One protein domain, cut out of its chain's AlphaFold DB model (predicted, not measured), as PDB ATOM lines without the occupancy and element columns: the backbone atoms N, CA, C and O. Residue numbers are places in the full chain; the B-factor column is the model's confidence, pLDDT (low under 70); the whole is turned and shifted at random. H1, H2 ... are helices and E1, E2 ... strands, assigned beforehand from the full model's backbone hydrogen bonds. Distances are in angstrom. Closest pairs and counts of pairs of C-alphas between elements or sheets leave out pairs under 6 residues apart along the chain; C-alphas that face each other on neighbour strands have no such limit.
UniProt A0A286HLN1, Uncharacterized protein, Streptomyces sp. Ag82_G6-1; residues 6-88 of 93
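Overview. This is residues 6 to 88 of the 93 residues of an uncharacterized protein of Streptomyces sp. Ag82_G6-1 (UniProt A0A286HLN1). Little regular structure: two small hairpins, E2 with E3 and E4 with E5, lie toward opposite ends of a mostly loop-built body, H1 beside E2. The 83 printed residues run E1 H1 E2 E3 H2 E4 E5, mixed class, 28 residues in named elements; both sheets are antiparallel. It is compact, radius of gyration of the C-alphas 12.5 A, spanning 37 by 30 by 17 A.

Along the chain. E1 is 16 to 18, from C-alpha (1.023, -1.379, 36.962); H1 29 to 35, 10.0 A; E2 39 to 41; E3 44 to 46; H2 48 to 51; E4 70 to 73, 9.4 A; E5 76 to 79, 9.7 A, ending at C-alpha (-6.624, 7.278, 43.617).

Arrangement. E1 pairs with no named strand; residues 6 to 7 pair antiparallel with its 16 to 17. The closest C-alphas of H1 and E2, Arg 30 and Val 40, are 7.5 A apart. In hairpin E2 and E3, N 39 and O 46 are 2.9 A apart, within hydrogen-bond range; in hairpin E4 and E5, N 71 and O 78, 2.9 A. H1 has every O i to N i+4 pair within range; H2 is too short for one, with 0 of 1 O i to N i+3.

Size, cuts and confidence. The printed part has no cut. H2 to E4 is a long link. No printed residue is under 70.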
ATOM      1  N   ALA A   6       0.980  -4.253  31.889       94.75
ATOM      2  CA  ALA A   6       1.901  -3.208  31.454       94.75
ATOM      3  C   ALA A   6       2.441  -2.427  32.652       94.75
ATOM      4  O   ALA A   6       1.724  -2.181  33.623       94.75
ATOM      5  N   THR A   7       3.699  -2.011  32.572       96.88
ATOM      6  CA  THR A   7       4.368  -1.173  33.573       96.88
ATOM      7  C   THR A   7       4.635   0.208  33.005       96.88
ATOM      8  O   THR A   7       4.805   0.351  31.801       96.88
ATOM      9  N   CYS A   8       4.688   1.233  33.853       97.31
ATOM     10  CA  CYS A   8       5.063   2.573  33.404       97.31
ATOM     11  C   CYS A   8       6.577   2.690  33.214       97.31
ATOM     12  O   CYS A   8       7.336   2.385  34.128       97.31
ATOM     13  N   ASP A   9       7.009   3.224  32.073       97.06
ATOM     14  CA  ASP A   9       8.433   3.348  31.730       97.06
ATOM     15  C   ASP A   9       9.077   4.647  32.232       97.06
ATOM     16  O   ASP A   9      10.252   4.932  31.980       97.06
ATOM     17  N   ARG A  10       8.325   5.478  32.965       95.50
ATOM     18  CA  ARG A  10       8.903   6.631  33.665       95.50
ATOM     19  C   ARG A  10       9.763   6.140  34.824       95.50
ATOM     20  O   ARG A  10       9.297   5.384  35.671       95.50
ATOM     21  N   SER A  11      10.993   6.647  34.893       95.19
ATOM     22  CA  SER A  11      11.937   6.323  35.967       95.19
ATOM     23  C   SER A  11      11.301   6.484  37.353       95.19
ATOM     24  O   SER A  11      10.683   7.512  37.641       95.19
ATOM     25  N   GLY A  12      11.442   5.452  38.189       95.44
ATOM     26  CA  GLY A  12      10.929   5.422  39.560       95.44
ATOM     27  C   GLY A  12       9.413   5.243  39.700       95.44
ATOM     28  O   GLY A  12       8.910   5.325  40.815       95.44
ATOM     29  N   CYS A  13       8.671   5.013  38.612       97.88
ATOM     30  CA  CYS A  13       7.230   4.781  38.674       97.88
ATOM     31  C   CYS A  13       6.914   3.297  38.890       97.88
ATOM     32  O   CYS A  13       7.300   2.449  38.093       97.88
ATOM     33  N   LEU A  14       6.152   2.990  39.938       97.44
ATOM     34  CA  LEU A  14       5.700   1.636  40.274       97.44
ATOM     35  C   LEU A  14       4.328   1.287  39.681       97.44
ATOM     36  O   LEU A  14       3.720   0.294  40.081       97.44
ATOM     37  N   ALA A  15       3.813   2.111  38.764       97.81
ATOM     38  CA  ALA A  15       2.486   1.912  38.203       97.81
ATOM     39  C   ALA A  15       2.417   0.616  37.392       97.81
ATOM     40  O   ALA A  15       3.278   0.341  36.551       97.81
ATOM     41  N   LEU A  16       1.337  -0.122  37.619       96.81
ATOM     42  CA  LEU A  16       1.023  -1.379  36.962       96.81
ATOM     43  C   LEU A  16      -0.398  -1.285  36.409       96.81
ATOM     44  O   LEU A  16      -1.296  -0.758  37.064       96.81
ATOM     45  N   PHE A  17      -0.587  -1.780  35.197       95.44
ATOM     46  CA  PHE A  17      -1.892  -2.071  34.633       95.44
ATOM     47  C   PHE A  17      -2.049  -3.581  34.538       95.44
ATOM     48  O   PHE A  17      -1.170  -4.263  34.004       95.44
ATOM     49  N   LEU A  18      -3.172  -4.086  35.038       92.56
ATOM     50  CA  LEU A  18      -3.578  -5.476  34.904       92.56
ATOM     51  C   LEU A  18      -4.779  -5.522  33.966       92.56
ATOM     52  O   LEU A  18      -5.778  -4.852  34.219       92.56
ATOM     53  N   ALA A  19      -4.682  -6.296  32.885       89.44
ATOM     54  CA  ALA A  19      -5.801  -6.440  31.969       89.44
ATOM     55  C   ALA A  19      -7.022  -7.067  32.687       89.44
ATOM     56  O   ALA A  19      -6.848  -8.009  33.481       89.44
ATOM     57  N   PRO A  20      -8.246  -6.578  32.401       86.31
ATOM     58  CA  PRO A  20      -9.480  -7.184  32.896       86.31
ATOM     59  C   PRO A  20      -9.557  -8.680  32.562       86.31
ATOM     60  O   PRO A  20      -9.011  -9.121  31.550       86.31
ATOM     61  N   ASP A  21     -10.196  -9.469  33.433       85.44
ATOM     62  CA  ASP A  21     -10.381 -10.920  33.204       85.44
ATOM     63  C   ASP A  21     -11.303 -11.188  32.007       85.44
ATOM     64  O   ASP A  21     -11.175 -12.203  31.331       85.44
ATOM     65  N   ASP A  22     -12.229 -10.267  31.758       84.19
ATOM     66  CA  ASP A  22     -13.275 -10.309  30.742       84.19
ATOM     67  C   ASP A  22     -12.876  -9.592  29.445       84.19
ATOM     68  O   ASP A  22     -13.721  -9.335  28.585       84.19
ATOM     69  N   LEU A  23     -11.586  -9.279  29.275       81.44
ATOM     70  CA  LEU A  23     -11.098  -8.710  28.028       81.44
ATOM     71  C   LEU A  23     -11.375  -9.705  26.876       81.44
ATOM     72  O   LEU A  23     -10.924 -10.851  26.959       81.44
ATOM     73  N   PRO A  24     -12.086  -9.299  25.801       81.44
ATOM     74  CA  PRO A  24     -12.449 -10.214  24.724       81.44
ATOM     75  C   PRO A  24     -11.224 -10.887  24.103       81.44
ATOM     76  O   PRO A  24     -10.173 -10.262  23.939       81.44
ATOM     77  N   GLU A  25     -11.362 -12.153  23.713       76.25
ATOM     78  CA  GLU A  25     -10.279 -12.880  23.055       76.25
ATOM     79  C   GLU A  25      -9.838 -12.145  21.776       76.25
ATOM     80  O   GLU A  25     -10.654 -11.755  20.941       76.25
ATOM     81  N   GLY A  26      -8.531 -11.901  21.648       75.62
ATOM     82  CA  GLY A  26      -7.960 -11.130  20.540       75.62
ATOM     83  C   GLY A  26      -8.084  -9.606  20.670       75.62
ATOM     84  O   GLY A  26      -7.552  -8.892  19.817       75.62
ATOM     85  N   ALA A  27      -8.721  -9.077  21.723       81.50
ATOM     86  CA  ALA A  27      -8.725  -7.640  21.964       81.50
ATOM     87  C   ALA A  27      -7.298  -7.142  22.265       81.50
ATOM     88  O   ALA A  27      -6.579  -7.725  23.085       81.50
ATOM     89  N   PRO A  28      -6.853  -6.053  21.617       86.75
ATOM     90  CA  PRO A  28      -5.490  -5.579  21.775       86.75
ATOM     91  C   PRO A  28      -5.294  -4.940  23.154       86.75
ATOM     92  O   PRO A  28      -6.036  -4.035  23.536       86.75
ATOM     93  N   LEU A  29      -4.216  -5.315  23.853       87.19
ATOM     94  CA  LEU A  29      -3.799  -4.693  25.122       87.19
ATOM     95  C   LEU A  29      -3.743  -3.160  25.026       87.19
ATOM     96  O   LEU A  29      -4.122  -2.461  25.960       87.19
ATOM     97  N   ARG A  30      -3.324  -2.631  23.870       89.50
ATOM     98  CA  ARG A  30      -3.278  -1.188  23.592       89.50
ATOM     99  C   ARG A  30      -4.639  -0.505  23.772       89.50
ATOM    100  O   ARG A  30      -4.668   0.620  24.259       89.50
ATOM    101  N   ALA A  31      -5.746  -1.155  23.404       89.75
ATOM    102  CA  ALA A  31      -7.081  -0.586  23.595       89.75
ATOM    103  C   ALA A  31      -7.468  -0.554  25.080       89.75
ATOM    104  O   ALA A  31      -7.952   0.469  25.555       89.75
ATOM    105  N   ALA A  32      -7.172  -1.623  25.827       92.00
ATOM    106  CA  ALA A  32      -7.414  -1.677  27.269       92.00
ATOM    107  C   ALA A  32      -6.576  -0.634  28.036       92.00
ATOM    108  O   ALA A  32      -7.073   0.027  28.944       92.00
ATOM    109  N   LEU A  33      -5.319  -0.430  27.629       94.25
ATOM    110  CA  LEU A  33      -4.459   0.629  28.158       94.25
ATOM    111  C   LEU A  33      -5.029   2.023  27.877       94.25
ATOM    112  O   LEU A  33      -5.083   2.852  28.785       94.25
ATOM    113  N   ALA A  34      -5.477   2.274  26.646       92.81
ATOM    114  CA  ALA A  34      -6.074   3.551  26.269       92.81
ATOM    115  C   ALA A  34      -7.353   3.845  27.074       92.81
ATOM    116  O   ALA A  34      -7.491   4.947  27.602       92.81
ATOM    117  N   ASP A  35      -8.236   2.855  27.251       91.75
ATOM    118  CA  ASP A  35      -9.414   2.967  28.129       91.75
ATOM    119  C   ASP A  35      -9.020   3.226  29.595       91.75
ATOM    120  O   ASP A  35      -9.660   3.981  30.336       91.75
ATOM    121  N   ALA A  36      -7.897   2.652  30.026       92.94
ATOM    122  CA  ALA A  36      -7.326   2.911  31.336       92.94
ATOM    123  C   ALA A  36      -6.634   4.285  31.469       92.94
ATOM    124  O   ALA A  36      -6.137   4.617  32.548       92.94
ATOM    125  N   GLY A  37      -6.608   5.098  30.410       95.31
ATOM    126  CA  GLY A  37      -5.967   6.414  30.395       95.31
ATOM    127  C   GLY A  37      -4.440   6.359  30.314       95.31
ATOM    128  O   GLY A  37      -3.770   7.338  30.648       95.31
ATOM    129  N   TRP A  38      -3.871   5.222  29.907       96.94
ATOM    130  CA  TRP A  38      -2.438   5.095  29.671       96.94
ATOM    131  C   TRP A  38      -2.058   5.687  28.317       96.94
ATOM    132  O   TRP A  38      -2.694   5.426  27.295       96.94
ATOM    133  N   GLY A  39      -0.969   6.449  28.307       95.06
ATOM    134  CA  GLY A  39      -0.301   6.847  27.076       95.06
ATOM    135  C   GLY A  39       0.550   5.699  26.540       95.06
ATOM    136  O   GLY A  39       1.213   5.011  27.316       95.06
ATOM    137  N   VAL A  40       0.554   5.514  25.220       92.00
ATOM    138  CA  VAL A  40       1.413   4.532  24.548       92.00
ATOM    139  C   VAL A  40       2.201   5.226  23.439       92.00
ATOM    140  O   VAL A  40       1.615   5.650  22.443       92.00
ATOM    141  N   ASP A  41       3.518   5.324  23.610       87.75
ATOM    142  CA  ASP A  41       4.460   5.965  22.683       87.75
ATOM    143  C   ASP A  41       5.485   4.934  22.189       87.75
ATOM    144  O   ASP A  41       6.421   4.563  22.903       87.75
ATOM    145  N   GLY A  42       5.264   4.394  20.988       87.50
ATOM    146  CA  GLY A  42       5.976   3.204  20.517       87.50
ATOM    147  C   GLY A  42       5.725   2.013  21.446       87.50
ATOM    148  O   GLY A  42       4.566   1.639  21.656       87.50
ATOM    149  N   ASP A  43       6.808   1.470  22.007       86.88
ATOM    150  CA  ASP A  43       6.799   0.398  23.015       86.88
ATOM    151  C   ASP A  43       6.731   0.924  24.456       86.88
ATOM    152  O   ASP A  43       6.704   0.133  25.399       86.88
ATOM    153  N   ARG A  44       6.729   2.252  24.645       92.62
ATOM    154  CA  ARG A  44       6.687   2.855  25.976       92.62
ATOM    155  C   ARG A  44       5.264   3.034  26.465       92.62
ATOM    156  O   ARG A  44       4.418   3.584  25.755       92.62
ATOM    157  N   HIS A  45       5.029   2.685  27.720       96.62
ATOM    158  CA  HIS A  45       3.768   2.901  28.411       96.62
ATOM    159  C   HIS A  45       3.924   3.977  29.486       96.62
ATOM    160  O   HIS A  45       4.843   3.955  30.308       96.62
ATOM    161  N   ILE A  46       2.991   4.924  29.514       97.25
ATOM    162  CA  ILE A  46       2.959   6.020  30.481       97.25
ATOM    163  C   ILE A  46       1.647   5.935  31.253       97.25
ATOM    164  O   ILE A  46       0.572   6.106  30.684       97.25
ATOM    165  N   CYS A  47       1.726   5.692  32.563       97.62
ATOM    166  CA  CYS A  47       0.534   5.596  33.403       97.62
ATOM    167  C   CYS A  47      -0.233   6.928  33.466       97.62
ATOM    168  O   CYS A  47       0.379   7.996  33.337       97.62
ATOM    169  N   PRO A  48      -1.546   6.902  33.754       97.06
ATOM    170  CA  PRO A  48      -2.369   8.111  33.789       97.06
ATOM    171  C   PRO A  48      -1.876   9.153  34.805       97.06
ATOM    172  O   PRO A  48      -1.998  10.353  34.566       97.06
ATOM    173  N   GLY A  49      -1.262   8.740  35.920       96.25
ATOM    174  CA  GLY A  49      -0.651   9.674  36.876       96.25
ATOM    175  C   GLY A  49       0.545  10.436  36.287       96.25
ATOM    176  O   GLY A  49       0.630  11.659  36.404       96.25
ATOM    177  N   CYS A  50       1.441   9.729  35.592       96.62
ATOM    178  CA  CYS A  50       2.595  10.329  34.923       96.62
ATOM    179  C   CYS A  50       2.192  11.172  33.710       96.62
ATOM    180  O   CYS A  50       2.727  12.266  33.541       96.62
ATOM    181  N   ALA A  51       1.243  10.693  32.901       94.94
ATOM    182  CA  ALA A  51       0.740  11.402  31.726       94.94
ATOM    183  C   ALA A  51       0.136  12.767  32.097       94.94
ATOM    184  O   ALA A  51       0.338  13.745  31.387       94.94
ATOM    185  N   ASN A  52      -0.527  12.854  33.256       91.62
ATOM    186  CA  ASN A  52      -1.145  14.085  33.758       91.62
ATOM    187  C   ASN A  52      -0.239  14.908  34.696       91.62
ATOM    188  O   ASN A  52      -0.715  15.820  35.375       91.62
ATOM    189  N   GLY A  53       1.055  14.579  34.800       92.19
ATOM    190  CA  GLY A  53       2.007  15.320  35.636       92.19
ATOM    191  C   GLY A  53       1.750  15.228  37.147       92.19
ATOM    192  O   GLY A  53       2.277  16.035  37.907       92.19
ATOM    193  N   LYS A  54       0.950  14.256  37.607       89.81
ATOM    194  CA  LYS A  54       0.656  14.024  39.035       89.81
ATOM    195  C   LYS A  54       1.697  13.159  39.739       89.81
ATOM    196  O   LYS A  54       1.678  13.065  40.961       89.81
ATOM    197  N   GLY A  55       2.631  12.607  38.972       80.06
ATOM    198  CA  GLY A  55       3.858  12.010  39.478       80.06
ATOM    199  C   GLY A  55       3.988  10.522  39.169       80.06
ATOM    200  O   GLY A  55       3.040   9.891  38.680       80.06
ATOM    201  N   PRO A  56       5.186   9.965  39.419       95.75
ATOM    202  CA  PRO A  56       5.340   8.523  39.490       95.75
ATOM    203  C   PRO A  56       4.466   7.974  40.620       95.75
ATOM    204  O   PRO A  56       4.323   8.609  41.661       95.75
ATOM    205  N   VAL A  57       3.893   6.792  40.407       97.62
ATOM    206  CA  VAL A  57       3.285   6.001  41.482       97.62
ATOM    207  C   VAL A  57       4.416   5.498  42.375       97.62
ATOM    208  O   VAL A  57       5.326   4.850  41.863       97.62
ATOM    209  N   LEU A  58       4.387   5.815  43.671       97.06
ATOM    210  CA  LEU A  58       5.462   5.477  44.615       97.06
ATOM    211  C   LEU A  58       5.107   4.314  45.548       97.06
ATOM    212  O   LEU A  58       6.000   3.695  46.124       97.06
ATOM    213  N   GLU A  59       3.828   3.954  45.627       95.44
ATOM    214  CA  GLU A  59       3.355   2.777  46.345       95.44
ATOM    215  C   GLU A  59       2.206   2.093  45.604       95.44
ATOM    216  O   GLU A  59       1.424   2.734  44.896       95.44
ATOM    217  N   ARG A  60       2.116   0.769  45.777       94.12
ATOM    218  CA  ARG A  60       1.049  -0.044  45.191       94.12
ATOM    219  C   ARG A  60      -0.189  -0.051  46.085       94.12
ATOM    220  O   ARG A  60      -0.066  -0.087  47.304       94.12
ATOM    221  N   GLY A  61      -1.358  -0.061  45.461       95.06
ATOM    222  CA  GLY A  61      -2.663  -0.139  46.106       95.06
ATOM    223  C   GLY A  61      -3.735  -0.630  45.140       95.06
ATOM    224  O   GLY A  61      -3.443  -1.379  44.209       95.06
ATOM    225  N   GLU A  62      -4.974  -0.205  45.365       94.56
ATOM    226  CA  GLU A  62      -6.163  -0.838  44.778       94.56
ATOM    227  C   GLU A  62      -6.702  -0.128  43.533       94.56
ATOM    228  O   GLU A  62      -7.674  -0.585  42.942       94.56
ATOM    229  N   CYS A  63      -6.096   0.982  43.098       95.62
ATOM    230  CA  CYS A  63      -6.602   1.699  41.931       95.62
ATOM    231  C   CYS A  63      -6.591   0.799  40.674       95.62
ATOM    232  O   CYS A  63      -5.503   0.426  40.223       95.62
ATOM    233  N   PRO A  64      -7.736   0.545  40.014       93.56
ATOM    234  CA  PRO A  64      -7.798  -0.356  38.859       93.56
ATOM    235  C   PRO A  64      -7.092   0.209  37.618       93.56
ATOM    236  O   PRO A  64      -6.719  -0.526  36.709       93.56
ATOM    237  N   LYS A  65      -6.872   1.529  37.573       95.25
ATOM    238  CA  LYS A  65      -6.259   2.209  36.425       95.25
ATOM    239  C   LYS A  65      -4.730   2.251  36.491       95.25
ATOM    240  O   LYS A  65      -4.097   2.292  35.445       95.25
ATOM    241  N   CYS A  66      -4.108   2.276  37.673       96.31
ATOM    242  CA  CYS A  66      -2.638   2.386  37.781       96.31
ATOM    243  C   CYS A  66      -1.998   1.596  38.932       96.31
ATOM    244  O   CYS A  66      -0.793   1.730  39.153       96.31
ATOM    245  N   CYS A  67      -2.798   0.829  39.678       96.88
ATOM    246  CA  CYS A  67      -2.420   0.116  40.897       96.88
ATOM    247  C   CYS A  67      -1.740   0.998  41.953       96.88
ATOM    248  O   CYS A  67      -0.957   0.498  42.751       96.88
ATOM    249  N   GLY A  68      -2.012   2.305  41.961       96.50
ATOM    250  CA  GLY A  68      -1.605   3.204  43.039       96.50
ATOM    251  C   GLY A  68      -2.549   3.131  44.241       96.50
ATOM    252  O   GLY A  68      -3.683   2.661  44.125       96.50
ATOM    253  N   SER A  69      -2.092   3.646  45.379       96.56
ATOM    254  CA  SER A  69      -2.906   3.815  46.586       96.56
ATOM    255  C   SER A  69      -4.163   4.663  46.335       96.56
ATOM    256  O   SER A  69      -4.195   5.582  45.497       96.56
ATOM    257  N   THR A  70      -5.210   4.346  47.085       97.12
ATOM    258  CA  THR A  70      -6.502   5.033  47.095       97.12
ATOM    259  C   THR A  70      -6.800   5.552  48.498       97.12
ATOM    260  O   THR A  70      -6.266   5.070  49.495       97.12
ATOM    261  N   VAL A  71      -7.661   6.562  48.566       96.25
ATOM    262  CA  VAL A  71      -8.254   7.058  49.806       96.25
ATOM    263  C   VAL A  71      -9.765   7.059  49.658       96.25
ATOM    264  O   VAL A  71     -10.288   7.517  48.638       96.25
ATOM    265  N   ASP A  72     -10.458   6.574  50.682       96.38
ATOM    266  CA  ASP A  72     -11.913   6.596  50.726       96.38
ATOM    267  C   ASP A  72     -12.441   8.033  50.827       96.38
ATOM    268  O   ASP A  72     -11.914   8.863  51.579       96.38
ATOM    269  N   ARG A  73     -13.451   8.357  50.020       94.00
ATOM    270  CA  ARG A  73     -14.130   9.655  49.981       94.00
ATOM    271  C   ARG A  73     -15.624   9.413  49.817       94.00
ATOM    272  O   ARG A  73     -16.037   8.372  49.329       94.00
ATOM    273  N   GLN A  74     -16.430  10.432  50.111       92.00
ATOM    274  CA  GLN A  74     -17.891  10.361  49.967       92.00
ATOM    275  C   GLN A  74     -18.350   9.916  48.565       92.00
ATOM    276  O   GLN A  74     -19.390   9.286  48.430       92.00
ATOM    277  N   VAL A  75     -17.587  10.250  47.522       91.06
ATOM    278  CA  VAL A  75     -17.905   9.906  46.125       91.06
ATOM    279  C   VAL A  75     -17.376   8.535  45.684       91.06
ATOM    280  O   VAL A  75     -17.632   8.141  44.551       91.06
ATOM    281  N   GLY A  76     -16.610   7.839  46.530       95.62
ATOM    282  CA  GLY A  76     -15.923   6.592  46.192       95.62
ATOM    283  C   GLY A  76     -14.439   6.572  46.571       95.62
ATOM    284  O   GLY A  76     -13.860   7.572  47.018       95.62
ATOM    285  N   ALA A  77     -13.788   5.434  46.328       96.94
ATOM    286  CA  ALA A  77     -12.355   5.262  46.528       96.94
ATOM    287  C   ALA A  77     -11.575   6.040  45.455       96.94
ATOM    288  O   ALA A  77     -11.621   5.739  44.262       96.94
ATOM    289  N   THR A  78     -10.842   7.072  45.872       97.12
ATOM    290  CA  THR A  78     -10.142   7.985  44.959       97.12
ATOM    291  C   THR A  78      -8.644   7.706  44.940       97.12
ATOM    292  O   THR A  78      -7.982   7.768  45.974       97.12
ATOM    293  N   CYS A  79      -8.065   7.480  43.762       96.88
ATOM    294  CA  CYS A  79      -6.624   7.278  43.617       96.88
ATOM    295  C   CYS A  79      -5.821   8.563  43.887       96.88
ATOM    296  O   CYS A  79      -6.128   9.631  43.346       96.88
ATOM    297  N   HIS A  80      -4.723   8.449  44.643       95.38
ATOM    298  CA  HIS A  80      -3.812   9.567  44.918       95.38
ATOM    299  C   HIS A  80      -3.122  10.115  43.656       95.38
ATOM    300  O   HIS A  80      -2.877  11.322  43.555       95.38
ATOM    301  N   TYR A  81      -2.863   9.237  42.685       96.25
ATOM    302  CA  TYR A  81      -2.038   9.515  41.510       96.25
ATOM    303  C   TYR A  81      -2.862   9.921  40.293       96.25
ATOM    304  O   TYR A  81      -2.779  11.055  39.829       96.25
ATOM    305  N   CYS A  82      -3.679   9.003  39.771       96.06
ATOM    306  CA  CYS A  82      -4.427   9.226  38.533       96.06
ATOM    307  C   CYS A  82      -5.790   9.895  38.736       96.06
ATOM    308  O   CYS A  82      -6.433  10.247  37.753       96.06
ATOM    309  N   ARG A  83      -6.230  10.073  39.992       95.00
ATOM    310  CA  ARG A  83      -7.530  10.665  40.358       95.00
ATOM    311  C   ARG A  83      -8.758   9.920  39.838       95.00
ATOM    312  O   ARG A  83      -9.859  10.449  39.937       95.00
ATOM    313  N   HIS A  84      -8.584   8.695  39.352       95.38
ATOM    314  CA  HIS A  84      -9.705   7.794  39.136       95.38
ATOM    315  C   HIS A  84     -10.481   7.607  40.445       95.38
ATOM    316  O   HIS A  84      -9.871   7.470  41.512       95.38
ATOM    317  N   VAL A  85     -11.804   7.625  40.328       96.56
ATOM    318  CA  VAL A  85     -12.748   7.367  41.410       96.56
ATOM    319  C   VAL A  85     -13.445   6.063  41.069       96.56
ATOM    320  O   VAL A  85     -14.105   5.994  40.034       96.56
ATOM    321  N   GLU A  86     -13.274   5.065  41.928       94.88
ATOM    322  CA  GLU A  86     -14.118   3.873  41.936       94.88
ATOM    323  C   GLU A  86     -15.324   4.190  42.832       94.88
ATOM    324  O   GLU A  86     -15.127   4.400  44.036       94.88
ATOM    325  N   PRO A  87     -16.540   4.340  42.279       94.38
ATOM    326  CA  PRO A  87     -17.714   4.688  43.068       94.38
ATOM    327  C   PRO A  87     -18.020   3.615  44.110       94.38
ATOM    328  O   PRO A  87     -17.840   2.424  43.864       94.38
ATOM    329  N   HIS A  88     -18.549   4.038  45.256       90.38
ATOM    330  CA  HIS A  88     -19.098   3.087  46.215       90.38
ATOM    331  C   HIS A  88     -20.297   2.361  45.602       90.38
ATOM    332  O   HIS A  88     -21.077   2.998  44.879       90.38
TER     333      HIS A  88